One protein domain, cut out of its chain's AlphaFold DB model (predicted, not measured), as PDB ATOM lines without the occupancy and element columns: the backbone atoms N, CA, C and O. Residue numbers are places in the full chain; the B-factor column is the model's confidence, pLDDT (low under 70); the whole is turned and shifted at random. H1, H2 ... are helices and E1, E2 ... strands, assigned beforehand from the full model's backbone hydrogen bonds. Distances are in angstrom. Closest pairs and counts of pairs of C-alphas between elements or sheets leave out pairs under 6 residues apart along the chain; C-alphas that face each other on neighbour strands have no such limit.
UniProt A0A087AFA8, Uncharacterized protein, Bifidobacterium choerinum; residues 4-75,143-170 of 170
ATOM      1  N   THR A   4     178.506 189.350 174.395       59.81
ATOM      2  CA  THR A   4     178.407 188.716 175.723       59.81
ATOM      3  C   THR A   4     179.212 189.443 176.814       59.81
ATOM      4  O   THR A   4     178.786 189.537 177.958       59.81
ATOM      5  N   ASP A   5     180.369 190.021 176.469       71.19
ATOM      6  CA  ASP A   5     181.218 190.726 177.439       71.19
ATOM      7  C   ASP A   5     180.588 192.069 177.864       71.19
ATOM      8  O   ASP A   5     180.801 192.531 178.981       71.19
ATOM      9  N   GLU A   6     179.825 192.712 176.973       77.25
ATOM     10  CA  GLU A   6     179.158 193.999 177.233       77.25
ATOM     11  C   GLU A   6     177.948 193.837 178.157       77.25
ATOM     12  O   GLU A   6     177.811 194.591 179.119       77.25
ATOM     13  N   ALA A   7     177.126 192.812 177.923       75.44
ATOM     14  CA  ALA A   7     175.974 192.497 178.764       75.44
ATOM     15  C   ALA A   7     176.383 192.080 180.187       75.44
ATOM     16  O   ALA A   7     175.746 192.481 181.163       75.44
ATOM     17  N   LEU A   8     177.492 191.344 180.330       77.81
ATOM     18  CA  LEU A   8     178.037 190.991 181.640       77.81
ATOM     19  C   LEU A   8     178.507 192.229 182.420       77.81
ATOM     20  O   LEU A   8     178.249 192.345 183.620       77.81
ATOM     21  N   ILE A   9     179.180 193.169 181.748       83.19
ATOM     22  CA  ILE A   9     179.627 194.424 182.370       83.19
ATOM     23  C   ILE A   9     178.420 195.262 182.798       83.19
ATOM     24  O   ILE A   9     178.368 195.680 183.953       83.19
ATOM     25  N   GLU A  10     177.425 195.438 181.924       82.56
ATOM     26  CA  GLU A  10     176.193 196.171 182.241       82.56
ATOM     27  C   GLU A  10     175.450 195.535 183.429       82.56
ATOM     28  O   GLU A  10     174.965 196.231 184.324       82.56
ATOM     29  N   HIS A  11     175.400 194.203 183.499       81.12
ATOM     30  CA  HIS A  11     174.804 193.503 184.631       81.12
ATOM     31  C   HIS A  11     175.532 193.799 185.950       81.12
ATOM     32  O   HIS A  11     174.885 194.081 186.961       81.12
ATOM     33  N   VAL A  12     176.869 193.761 185.946       85.75
ATOM     34  CA  VAL A  12     177.695 194.041 187.132       85.75
ATOM     35  C   VAL A  12     177.610 195.513 187.547       85.75
ATOM     36  O   VAL A  12     177.557 195.796 188.743       85.75
ATOM     37  N   GLU A  13     177.552 196.450 186.598       87.56
ATOM     38  CA  GLU A  13     177.401 197.889 186.872       87.56
ATOM     39  C   GLU A  13     176.067 198.227 187.551       87.56
ATOM     40  O   GLU A  13     175.998 199.156 188.355       87.56
ATOM     41  N   ASN A  14     175.023 197.439 187.281       88.38
ATOM     42  CA  ASN A  14     173.697 197.605 187.873       88.38
ATOM     43  C   ASN A  14     173.536 196.936 189.256       88.38
ATOM     44  O   ASN A  14     172.458 197.012 189.851       88.38
ATOM     45  N   MET A  15     174.576 196.288 189.792       89.81
ATOM     46  CA  MET A  15     174.540 195.662 191.118       89.81
ATOM     47  C   MET A  15     174.813 196.651 192.250       89.81
ATOM     48  O   MET A  15     175.656 197.544 192.156       89.81
ATOM     49  N   SER A  16     174.180 196.425 193.401       90.75
ATOM     50  CA  SER A  16     174.599 197.077 194.639       90.75
ATOM     51  C   SER A  16     175.979 196.580 195.089       90.75
ATOM     52  O   SER A  16     176.373 195.436 194.848       90.75
ATOM     53  N   THR A  17     176.704 197.404 195.850       89.50
ATOM     54  CA  THR A  17     178.009 197.027 196.423       89.50
ATOM     55  C   THR A  17     177.949 195.713 197.211       89.50
ATOM     56  O   THR A  17     178.887 194.919 197.168       89.50
ATOM     57  N   GLN A  18     176.851 195.460 197.931       87.06
ATOM     58  CA  GLN A  18     176.681 194.227 198.700       87.06
ATOM     59  C   GLN A  18     176.554 193.000 197.788       87.06
ATOM     60  O   GLN A  18     177.175 191.975 198.072       87.06
ATOM     61  N   GLU A  19     175.808 193.109 196.689       85.44
ATOM     62  CA  GLU A  19     175.667 192.037 195.696       85.44
ATOM     63  C   GLU A  19     176.997 191.743 194.999       85.44
ATOM     64  O   GLU A  19     177.369 190.578 194.859       85.44
ATOM     65  N   VAL A  20     177.773 192.778 194.662       88.38
ATOM     66  CA  VAL A  20     179.126 192.610 194.107       88.38
ATOM     67  C   VAL A  20     180.020 191.825 195.073       88.38
ATOM     68  O   VAL A  20     180.675 190.863 194.669       88.38
ATOM     69  N   LEU A  21     180.032 192.175 196.365       86.19
ATOM     70  CA  LEU A  21     180.842 191.462 197.363       86.19
ATOM     71  C   LEU A  21     180.400 190.000 197.544       86.19
ATOM     72  O   LEU A  21     181.254 189.116 197.660       86.19
ATOM     73  N   GLN A  22     179.090 189.741 197.553       86.50
ATOM     74  CA  GLN A  22     178.536 188.386 197.648       86.50
ATOM     75  C   GLN A  22     178.928 187.537 196.434       86.50
ATOM     76  O   GLN A  22     179.439 186.429 196.605       86.50
ATOM     77  N   ASN A  23     178.786 188.080 195.223       87.25
ATOM     78  CA  ASN A  23     179.150 187.379 193.995       87.25
ATOM     79  C   ASN A  23     180.659 187.125 193.902       87.25
ATOM     80  O   ASN A  23     181.056 186.016 193.557       87.25
ATOM     81  N   ILE A  24     181.515 188.074 194.305       88.25
ATOM     82  CA  ILE A  24     182.970 187.847 194.384       88.25
ATOM     83  C   ILE A  24     183.290 186.651 195.292       88.25
ATOM     84  O   ILE A  24     184.065 185.767 194.912       88.25
ATOM     85  N   ALA A  25     182.697 186.603 196.489       84.56
ATOM     86  CA  ALA A  25     182.943 185.524 197.445       84.56
ATOM     87  C   ALA A  25     182.460 184.163 196.918       84.56
ATOM     88  O   ALA A  25     183.156 183.148 197.061       84.56
ATOM     89  N   LEU A  26     181.292 184.146 196.281       83.56
ATOM     90  CA  LEU A  26     180.679 182.944 195.735       83.56
ATOM     91  C   LEU A  26     181.447 182.412 194.521       83.56
ATOM     92  O   LEU A  26     181.839 181.244 194.525       83.56
ATOM     93  N   CYS A  27     181.780 183.271 193.552       87.44
ATOM     94  CA  CYS A  27     182.617 182.923 192.402       87.44
ATOM     95  C   CYS A  27     183.971 182.369 192.847       87.44
ATOM     96  O   CYS A  27     184.420 181.338 192.344       87.44
ATOM     97  N   LYS A  28     184.623 183.002 193.833       87.69
ATOM     98  CA  LYS A  28     185.904 182.508 194.348       87.69
ATOM     99  C   LYS A  28     185.778 181.126 194.978       87.69
ATOM    100  O   LYS A  28     186.585 180.245 194.682       87.69
ATOM    101  N   THR A  29     184.763 180.924 195.810       83.56
ATOM    102  CA  THR A  29     184.544 179.638 196.480       83.56
ATOM    103  C   THR A  29     184.209 178.537 195.465       83.56
ATOM    104  O   THR A  29     184.726 177.425 195.580       83.56
ATOM    105  N   LEU A  30     183.415 178.849 194.435       84.88
ATOM    106  CA  LEU A  30     183.125 177.946 193.320       84.88
ATOM    107  C   LEU A  30     184.387 177.577 192.542       84.88
ATOM    108  O   LEU A  30     184.664 176.393 192.379       84.88
ATOM    109  N   MET A  31     185.189 178.562 192.134       87.75
ATOM    110  CA  MET A  31     186.453 178.318 191.435       87.75
ATOM    111  C   MET A  31     187.395 177.429 192.249       87.75
ATOM    112  O   MET A  31     188.017 176.526 191.696       87.75
ATOM    113  N   ASP A  32     187.503 177.652 193.560       86.75
ATOM    114  CA  ASP A  32     188.390 176.855 194.407       86.75
ATOM    115  C   ASP A  32     187.882 175.412 194.575       86.75
ATOM    116  O   ASP A  32     188.686 174.478 194.575       86.75
ATOM    117  N   ARG A  33     186.561 175.196 194.647       83.75
ATOM    118  CA  ARG A  33     185.970 173.845 194.644       83.75
ATOM    119  C   ARG A  33     186.130 173.147 193.294       83.75
ATOM    120  O   ARG A  33     186.558 171.997 193.265       83.75
ATOM    121  N   LEU A  34     185.848 173.843 192.194       87.62
ATOM    122  CA  LEU A  34     186.004 173.314 190.838       87.62
ATOM    123  C   LEU A  34     187.458 172.954 190.545       87.62
ATOM    124  O   LEU A  34     187.703 171.895 189.991       87.62
ATOM    125  N   LYS A  35     188.431 173.751 191.001       89.50
ATOM    126  CA  LYS A  35     189.860 173.408 190.895       89.50
ATOM    127  C   LYS A  35     190.220 172.127 191.643       89.50
ATOM    128  O   LYS A  35     191.009 171.334 191.139       89.50
ATOM    129  N   LYS A  36     189.673 171.915 192.846       88.19
ATOM    130  CA  LYS A  36     189.893 170.663 193.595       88.19
ATOM    131  C   LYS A  36     189.303 169.466 192.844       88.19
ATOM    132  O   LYS A  36     189.954 168.430 192.770       88.19
ATOM    133  N   TYR A  37     188.104 169.621 192.287       89.69
ATOM    134  CA  TYR A  37     187.435 168.566 191.530       89.69
ATOM    135  C   TYR A  37     188.128 168.270 190.193       89.69
ATOM    136  O   TYR A  37     188.422 167.116 189.916       89.69
ATOM    137  N   ASP A  38     188.484 169.299 189.418       91.75
ATOM    138  CA  ASP A  38     189.285 169.182 188.189       91.75
ATOM    139  C   ASP A  38     190.608 168.459 188.463       91.75
ATOM    140  O   ASP A  38     190.963 167.531 187.741       91.75
ATOM    141  N   LYS A  39     191.292 168.795 189.566       91.00
ATOM    142  CA  LYS A  39     192.498 168.072 189.980       91.00
ATOM    143  C   LYS A  39     192.223 166.582 190.221       91.00
ATOM    144  O   LYS A  39     193.001 165.764 189.751       91.00
ATOM    145  N   ALA A  40     191.153 166.239 190.937       90.06
ATOM    146  CA  ALA A  40     190.796 164.845 191.206       90.06
ATOM    147  C   ALA A  40     190.433 164.079 189.921       90.06
ATOM    148  O   ALA A  40     190.898 162.963 189.733       90.06
ATOM    149  N   LEU A  41     189.679 164.697 189.005       90.44
ATOM    150  CA  LEU A  41     189.342 164.104 187.706       90.44
ATOM    151  C   LEU A  41     190.584 163.840 186.847       90.44
ATOM    152  O   LEU A  41     190.689 162.792 186.220       90.44
ATOM    153  N   ARG A  42     191.528 164.788 186.811       89.12
ATOM    154  CA  ARG A  42     192.788 164.625 186.071       89.12
ATOM    155  C   ARG A  42     193.683 163.552 186.683       89.12
ATOM    156  O   ARG A  42     194.381 162.873 185.938       89.12
ATOM    157  N   GLU A  43     193.682 163.425 188.009       89.12
ATOM    158  CA  GLU A  43     194.403 162.371 188.727       89.12
ATOM    159  C   GLU A  43     193.850 160.992 188.361       89.12
ATOM    160  O   GLU A  43     194.588 160.170 187.834       89.12
ATOM    161  N   GLU A  44     192.538 160.797 188.519       88.12
ATOM    162  CA  GLU A  44     191.829 159.566 188.149       88.12
ATOM    163  C   GLU A  44     192.077 159.192 186.678       88.12
ATOM    164  O   GLU A  44     192.387 158.048 186.345       88.12
ATOM    165  N   TYR A  45     191.977 160.178 185.776       86.81
ATOM    166  CA  TYR A  45     192.228 159.963 184.355       86.81
ATOM    167  C   TYR A  45     193.671 159.514 184.107       86.81
ATOM    168  O   TYR A  45     193.892 158.553 183.375       86.81
ATOM    169  N   ARG A  46     194.654 160.158 184.748       83.94
ATOM    170  CA  ARG A  46     196.063 159.769 184.631       83.94
ATOM    171  C   ARG A  46     196.316 158.361 185.168       83.94
ATOM    172  O   ARG A  46     197.048 157.617 184.530       83.94
ATOM    173  N   GLU A  47     195.738 157.994 186.309       83.81
ATOM    174  CA  GLU A  47     195.947 156.679 186.930       83.81
ATOM    175  C   GLU A  47     195.358 155.532 186.096       83.81
ATOM    176  O   GLU A  47     195.955 154.458 186.016       83.81
ATOM    177  N   HIS A  48     194.215 155.761 185.444       82.56
ATOM    178  CA  HIS A  48     193.471 154.706 184.750       82.56
ATOM    179  C   HIS A  48     193.579 154.715 183.219       82.56
ATOM    180  O   HIS A  48     193.137 153.757 182.593       82.56
ATOM    181  N   HIS A  49     194.142 155.769 182.619       76.44
ATOM    182  CA  HIS A  49     194.216 155.949 181.160       76.44
ATOM    183  C   HIS A  49     195.625 156.374 180.709       76.44
ATOM    184  O   HIS A  49     195.786 157.097 179.726       76.44
ATOM    185  N   ALA A  50     196.661 155.952 181.446       64.06
ATOM    186  CA  ALA A  50     198.066 156.276 181.169       64.06
ATOM    187  C   ALA A  50     198.584 155.733 179.819       64.06
ATOM    188  O   ALA A  50     199.643 156.151 179.355       64.06
ATOM    189  N   ASP A  51     197.864 154.792 179.206       67.50
ATOM    190  CA  ASP A  51     198.137 154.212 177.891       67.50
ATOM    191  C   ASP A  51     197.535 155.019 176.726       67.50
ATOM    192  O   ASP A  51     197.820 154.726 175.563       67.50
ATOM    193  N   VAL A  52     196.736 156.049 177.021       70.38
ATOM    194  CA  VAL A  52     196.104 156.920 176.026       70.38
ATOM    195  C   VAL A  52     196.866 158.243 175.932       70.38
ATOM    196  O   VAL A  52     196.758 159.099 176.810       70.38
ATOM    197  N   ASP A  53     197.592 158.443 174.828       64.88
ATOM    198  CA  ASP A  53     198.320 159.694 174.568       64.88
ATOM    199  C   ASP A  53     197.357 160.900 174.487       64.88
ATOM    200  O   ASP A  53     197.644 161.970 175.028       64.88
ATOM    201  N   GLU A  54     196.189 160.733 173.852       77.56
ATOM    202  CA  GLU A  54     195.188 161.790 173.664       77.56
ATOM    203  C   GLU A  54     193.756 161.233 173.530       77.56
ATOM    204  O   GLU A  54     193.530 160.226 172.860       77.56
ATOM    205  N   ALA A  55     192.773 161.919 174.122       80.25
ATOM    206  CA  ALA A  55     191.345 161.635 173.975       80.25
ATOM    207  C   ALA A  55     190.521 162.913 173.752       80.25
ATOM    208  O   ALA A  55     190.862 163.986 174.245       80.25
ATOM    209  N   VAL A  56     189.390 162.795 173.053       83.50
ATOM    210  CA  VAL A  56     188.443 163.904 172.848       83.50
ATOM    211  C   VAL A  56     187.456 163.967 174.014       83.50
ATOM    212  O   VAL A  56     186.749 163.002 174.294       83.50
ATOM    213  N   ALA A  57     187.360 165.125 174.664       84.19
ATOM    214  CA  ALA A  57     186.342 165.409 175.665       84.19
ATOM    215  C   ALA A  57     185.048 165.872 174.983       84.19
ATOM    216  O   ALA A  57     185.037 166.868 174.252       84.19
ATOM    217  N   THR A  58     183.943 165.175 175.254       80.75
ATOM    218  CA  THR A  58     182.617 165.526 174.730       80.75
ATOM    219  C   THR A  58     181.646 165.895 175.844       80.75
ATOM    220  O   THR A  58     181.559 165.181 176.842       80.75
ATOM    221  N   VAL A  59     180.848 166.943 175.643       77.81
ATOM    222  CA  VAL A  59     179.707 167.300 176.500       77.81
ATOM    223  C   VAL A  59     178.445 167.228 175.651       77.81
ATOM    224  O   VAL A  59     178.364 167.875 174.612       77.81
ATOM    225  N   ASN A  60     177.468 166.416 176.063       82.25
ATOM    226  CA  ASN A  60     176.220 166.191 175.316       82.25
ATOM    227  C   ASN A  60     176.448 165.806 173.837       82.25
ATOM    228  O   ASN A  60     175.730 166.258 172.949       82.25
ATOM    229  N   GLY A  61     177.477 164.996 173.568       70.12
ATOM    230  CA  GLY A  61     177.839 164.554 172.215       70.12
ATOM    231  C   GLY A  61     178.589 165.589 171.370       70.12
ATOM    232  O   GLY A  61     178.987 165.279 170.251       70.12
ATOM    233  N   ILE A  62     178.827 166.793 171.893       79.94
ATOM    234  CA  ILE A  62     179.614 167.833 171.228       79.94
ATOM    235  C   ILE A  62     181.057 167.728 171.712       79.94
ATOM    236  O   ILE A  62     181.306 167.754 172.915       79.94
ATOM    237  N   ALA A  63     182.011 167.620 170.787       80.94
ATOM    238  CA  ALA A  63     183.434 167.697 171.107       80.94
ATOM    239  C   ALA A  63     183.786 169.117 171.577       80.94
ATOM    240  O   ALA A  63     183.631 170.077 170.824       80.94
ATOM    241  N   VAL A  64     184.239 169.243 172.825       87.44
ATOM    242  CA  VAL A  64     184.546 170.534 173.469       87.44
ATOM    243  C   VAL A  64     186.037 170.727 173.745       87.44
ATOM    244  O   VAL A  64     186.457 171.831 174.082       87.44
ATOM    245  N   GLY A  65     186.848 169.680 173.605       83.94
ATOM    246  CA  GLY A  65     188.290 169.774 173.796       83.94
ATOM    247  C   GLY A  65     188.990 168.425 173.749       83.94
ATOM    248  O   GLY A  65     188.384 167.406 173.427       83.94
ATOM    249  N   HIS A  66     190.273 168.440 174.095       82.44
ATOM    250  CA  HIS A  66     191.143 167.268 174.121       82.44
ATOM    251  C   HIS A  66     191.777 167.122 175.510       82.44
ATOM    252  O   HIS A  66     192.078 168.119 176.173       82.44
ATOM    253  N   VAL A  67     191.967 165.882 175.952       84.00
ATOM    254  CA  VAL A  67     192.695 165.507 177.166       84.00
ATOM    255  C   VAL A  67     193.920 164.716 176.730       84.00
ATOM    256  O   VAL A  67     193.788 163.691 176.072       84.00
ATOM    257  N   THR A  68     195.106 165.191 177.095       79.88
ATOM    258  CA  THR A  68     196.390 164.577 176.732       79.88
ATOM    259  C   THR A  68     197.113 164.158 178.005       79.88
ATOM    260  O   THR A  68     197.177 164.947 178.955       79.88
ATOM    261  N   VAL A  69     197.683 162.952 178.025       77.25
ATOM    262  CA  VAL A  69     198.570 162.501 179.106       77.25
ATOM    263  C   VAL A  69     200.008 162.685 178.640       77.25
ATOM    264  O   VAL A  69     200.473 162.043 177.705       77.25
ATOM    265  N   THR A  70     200.735 163.609 179.264       70.38
ATOM    266  CA  THR A  70     202.161 163.787 178.976       70.38
ATOM    267  C   THR A  70     202.974 162.720 179.697       70.38
ATOM    268  O   THR A  70     202.709 162.444 180.864       70.38
ATOM    269  N   LYS A  71     204.001 162.173 179.037       66.31
ATOM    270  CA  LYS A  71     204.961 161.249 179.660       66.31
ATOM    271  C   LYS A  71     205.651 161.903 180.859       66.31
ATOM    272  O   LYS A  71     205.945 163.101 180.814       66.31
ATOM    273  N   ASP A  72     205.955 161.106 181.880       60.78
ATOM    274  CA  ASP A  72     206.735 161.554 183.032       60.78
ATOM    275  C   ASP A  72     208.093 162.107 182.574       60.78
ATOM    276  O   ASP A  72     208.855 161.451 181.856       60.78
ATOM    277  N   GLY A  73     208.389 163.346 182.965       57.16
ATOM    278  CA  GLY A  73     209.719 163.927 182.811       57.16
ATOM    279  C   GLY A  73     210.656 163.412 183.901       57.16
ATOM    280  O   GLY A  73     210.216 163.120 185.010       57.16
ATOM    281  N   LEU A  74     211.958 163.330 183.610       59.31
ATOM    282  CA  LEU A  74     212.964 163.112 184.654       59.31
ATOM    283  C   LEU A  74     212.884 164.230 185.703       59.31
ATOM    284  O   LEU A  74     212.612 165.388 185.363       59.31
ATOM    285  N   ASP A  75     213.171 163.888 186.960       58.84
ATOM    286  CA  ASP A  75     213.236 164.863 188.046       58.84
ATOM    287  C   ASP A  75     214.120 166.048 187.646       58.84
ATOM    288  O   ASP A  75     215.275 165.900 187.240       58.84
ATOM    289  N   THR A 143     194.521 196.990 193.246       62.75
ATOM    290  CA  THR A 143     193.940 195.691 192.890       62.75
ATOM    291  C   THR A 143     192.981 195.278 193.996       62.75
ATOM    292  O   THR A 143     193.344 195.325 195.172       62.75
ATOM    293  N   VAL A 144     191.770 194.855 193.637       68.56
ATOM    294  CA  VAL A 144     190.829 194.277 194.603       68.56
ATOM    295  C   VAL A 144     191.331 192.886 194.983       68.56
ATOM    296  O   VAL A 144     191.385 191.981 194.154       68.56
ATOM    297  N   VAL A 145     191.725 192.714 196.247       76.94
ATOM    298  CA  VAL A 145     192.178 191.427 196.784       76.94
ATOM    299  C   VAL A 145     191.075 190.846 197.654       76.94
ATOM    300  O   VAL A 145     190.837 191.313 198.765       76.94
ATOM    301  N   TYR A 146     190.430 189.789 197.171       79.75
ATOM    302  CA  TYR A 146     189.579 188.963 198.015       79.75
ATOM    303  C   TYR A 146     190.429 187.907 198.731       79.75
ATOM    304  O   TYR A 146     191.121 187.106 198.097       79.75
ATOM    305  N   LYS A 147     190.358 187.888 200.063       80.12
ATOM    306  CA  LYS A 147     190.976 186.861 200.904       80.12
ATOM    307  C   LYS A 147     189.881 186.100 201.635       80.12
ATOM    308  O   LYS A 147     189.243 186.641 202.533       80.12
ATOM    309  N   GLN A 148     189.700 184.833 201.279       78.06
ATOM    310  CA  GLN A 148     188.788 183.955 201.999       78.06
ATOM    311  C   GLN A 148     189.320 183.704 203.417       78.06
ATOM    312  O   GLN A 148     190.471 183.301 203.596       78.06
ATOM    313  N   THR A 149     188.490 183.952 204.430       80.06
ATOM    314  CA  THR A 149     188.836 183.743 205.847       80.06
ATOM    315  C   THR A 149     188.261 182.446 206.414       80.06
ATOM    316  O   THR A 149     188.827 181.891 207.352       80.06
ATOM    317  N   VAL A 150     187.182 181.930 205.821       78.69
ATOM    318  CA  VAL A 150     186.535 180.667 206.203       78.69
ATOM    319  C   VAL A 150     186.852 179.604 205.158       78.69
ATOM    320  O   VAL A 150     186.455 179.737 204.000       78.69
ATOM    321  N   LYS A 151     187.561 178.545 205.558       68.06
ATOM    322  CA  LYS A 151     187.782 177.378 204.695       68.06
ATOM    323  C   LYS A 151     186.480 176.588 204.549       68.06
ATOM    324  O   LYS A 151     185.742 176.439 205.514       68.06
ATOM    325  N   ASP A 152     186.230 176.102 203.336       69.19
ATOM    326  CA  ASP A 152     185.123 175.195 203.006       69.19
ATOM    327  C   ASP A 152     183.714 175.755 203.295       69.19
ATOM    328  O   ASP A 152     182.806 175.020 203.676       69.19
ATOM    329  N   TYR A 153     183.513 177.057 203.047       75.81
ATOM    330  CA  TYR A 153     182.197 177.708 203.125       75.81
ATOM    331  C   TYR A 153     181.112 176.879 202.405       75.81
ATOM    332  O   TYR A 153     181.325 176.523 201.237       75.81
ATOM    333  N   PRO A 154     179.985 176.536 203.062       76.19
ATOM    334  CA  PRO A 154     178.931 175.723 202.467       76.19
ATOM    335  C   PRO A 154     178.166 176.531 201.415       76.19
ATOM    336  O   PRO A 154     177.451 177.467 201.742       76.19
ATOM    337  N   ILE A 155     178.321 176.152 200.146       76.44
ATOM    338  CA  ILE A 155     177.534 176.694 199.033       76.44
ATOM    339  C   ILE A 155     176.284 175.828 198.844       76.44
ATOM    340  O   ILE A 155     176.408 174.601 198.782       76.44
ATOM    341  N   SER A 156     175.110 176.450 198.722       78.06
ATOM    342  CA  SER A 156     173.858 175.775 198.360       78.06
ATOM    343  C   SER A 156     173.664 175.698 196.839       78.06
ATOM    344  O   SER A 156     174.241 176.476 196.085       78.06
ATOM    345  N   ALA A 157     172.823 174.774 196.361       70.94
ATOM    346  CA  ALA A 157     172.509 174.661 194.931       70.94
ATOM    347  C   ALA A 157     171.888 175.949 194.356       70.94
ATOM    348  O   ALA A 157     172.176 176.317 193.219       70.94
ATOM    349  N   THR A 158     171.098 176.659 195.163       75.81
ATOM    350  CA  THR A 158     170.500 177.950 194.807       75.81
ATOM    351  C   THR A 158     171.564 179.025 194.600       75.81
ATOM    352  O   THR A 158     171.485 179.785 193.638       75.81
ATOM    353  N   ASP A 159     172.596 179.057 195.446       72.56
ATOM    354  CA  ASP A 159     173.718 179.989 195.285       72.56
ATOM    355  C   ASP A 159     174.425 179.748 193.942       72.56
ATOM    356  O   ASP A 159     174.694 180.682 193.191       72.56
ATOM    357  N   VAL A 160     174.660 178.477 193.591       71.12
ATOM    358  CA  VAL A 160     175.289 178.106 192.315       71.12
ATOM    359  C   VAL A 160     174.436 178.527 191.119       71.12
ATOM    360  O   VAL A 160     174.953 179.137 190.186       71.12
ATOM    361  N   GLN A 161     173.134 178.228 191.150       72.12
ATOM    362  CA  GLN A 161     172.206 178.589 190.076       72.12
ATOM    363  C   GLN A 161     172.146 180.102 189.866       72.12
ATOM    364  O   GLN A 161     172.236 180.560 188.731       72.12
ATOM    365  N   ASN A 162     172.073 180.877 190.948       72.25
ATOM    366  CA  ASN A 162     171.960 182.330 190.871       72.25
ATOM    367  C   ASN A 162     173.163 182.997 190.203       72.25
ATOM    368  O   ASN A 162     172.985 184.038 189.583       72.25
ATOM    369  N   VAL A 163     174.367 182.432 190.322       68.06
ATOM    370  CA  VAL A 163     175.568 182.972 189.661       68.06
ATOM    371  C   VAL A 163     175.719 182.436 188.243       68.06
ATOM    372  O   VAL A 163     176.004 183.208 187.335       68.06
ATOM    373  N   LEU A 164     175.509 181.134 188.028       69.12
ATOM    374  CA  LEU A 164     175.723 180.518 186.715       69.12
ATOM    375  C   LEU A 164     174.677 180.934 185.679       69.12
ATOM    376  O   LEU A 164     175.027 181.115 184.520       69.12
ATOM    377  N   ILE A 165     173.411 181.095 186.075       64.62
ATOM    378  CA  ILE A 165     172.347 181.512 185.151       64.62
ATOM    379  C   ILE A 165     172.617 182.933 184.643       64.62
ATOM    380  O   ILE A 165     172.513 183.178 183.448       64.62
ATOM    381  N   LYS A 166     173.075 183.836 185.519       62.56
ATOM    382  CA  LYS A 166     173.395 185.226 185.161       62.56
ATOM    383  C   LYS A 166     174.545 185.352 184.156       62.56
ATOM    384  O   LYS A 166     174.532 186.283 183.371       62.56
ATOM    385  N   GLU A 167     175.502 184.424 184.166       56.22
ATOM    386  CA  GLU A 167     176.609 184.371 183.194       56.22
ATOM    387  C   GLU A 167     176.190 183.742 181.852       56.22
ATOM    388  O   GLU A 167     176.760 184.052 180.817       56.22
ATOM    389  N   ILE A 168     175.225 182.816 181.864       60.28
ATOM    390  CA  ILE A 168     174.743 182.128 180.653       60.28
ATOM    391  C   ILE A 168     173.699 182.974 179.906       60.28
ATOM    392  O   ILE A 168     173.568 182.849 178.688       60.28
ATOM    393  N   GLU A 169     172.932 183.788 180.633       53.81
ATOM    394  CA  GLU A 169     171.873 184.648 180.091       53.81
ATOM    395  C   GLU A 169     172.341 186.068 179.724       53.81
ATOM    396  O   GLU A 169     171.625 186.739 178.978       53.81
ATOM    397  N   ALA A 170     173.494 186.521 180.236       52.16
ATOM    398  CA  ALA A 170     174.158 187.765 179.824       52.16
ATOM    399  C   ALA A 170     174.949 187.550 178.523       52.16
ATOM    400  O   ALA A 170     174.833 188.397 177.609       52.16
TER     401      ALA A 170
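This is residues 4 to 75 and 143 to 170 of the 170 residues of an uncharacterized protein of Bifidobacterium choerinum (UniProt A0A087AFA8). One long helix, H2, makes the length of a loose, open frame: near its first end the shorter helices H1 and H3 make a small helical head, and from its other end the hairpin E1 and E2 folds back over it. H1 folds back from the start of H2, H3 crosses H2, and the unnamed stretch 143 to 156 loops past H2 to H3. The printed part has 100 residues, in the order H1, H2, E1, E2, H3, with one antiparallel sheet, E1 - E2; the class is mostly helix. The radius of gyration of the C-alphas is 18.2 A, and the spans are 52 by 34 by 29 A.

H1, residues 4 to 13, and H2, residues 17 to 48, are close but not clearly touching, at a steep tilt of 43 degrees, opposite ways; their closest C-alphas, Val 12 and Val 20, are 7.3 A apart. E1, residues 54 to 59, and E2, residues 62 to 68, form an antiparallel hairpin, with N 57 and O 65 at 2.8 A, within hydrogen-bond range. H2 and E2 are near each other. H3, residues 157 to 169, touches H2 about perpendicular, at 84 degrees; the closest C-alphas are Asn 23 and Val 163, 7.1 A. H1 and H3 are close but not clearly touching, with C-alphas Leu 8 and Glu 167 closest at 6.9 A. H1 is apart from E1 and E2. Every O i to N i+4 pair is within hydrogen-bond range in H1 and H2, and 8 of 9 in H3.

H1 begins at C-alpha 4 (178.407, 188.716, 175.723) and measures 14.5 A. H2 measures 46.5 A, E1 16.7 A and E2 18.0 A. H3 measures 17.9 A and ends at C-alpha 169 (171.873, 184.648, 180.091).

The C-alphas farthest apart, Asn 14 and Leu 74, are 52.4 A apart. Residues 76 to 142 are not printed, and C-alphas 75 and 143 are 36.7 A apart. No link printed whole is long. The model's pLDDT is under 70 in 21 printed residues, among them 71 to 75 and 163 to 170.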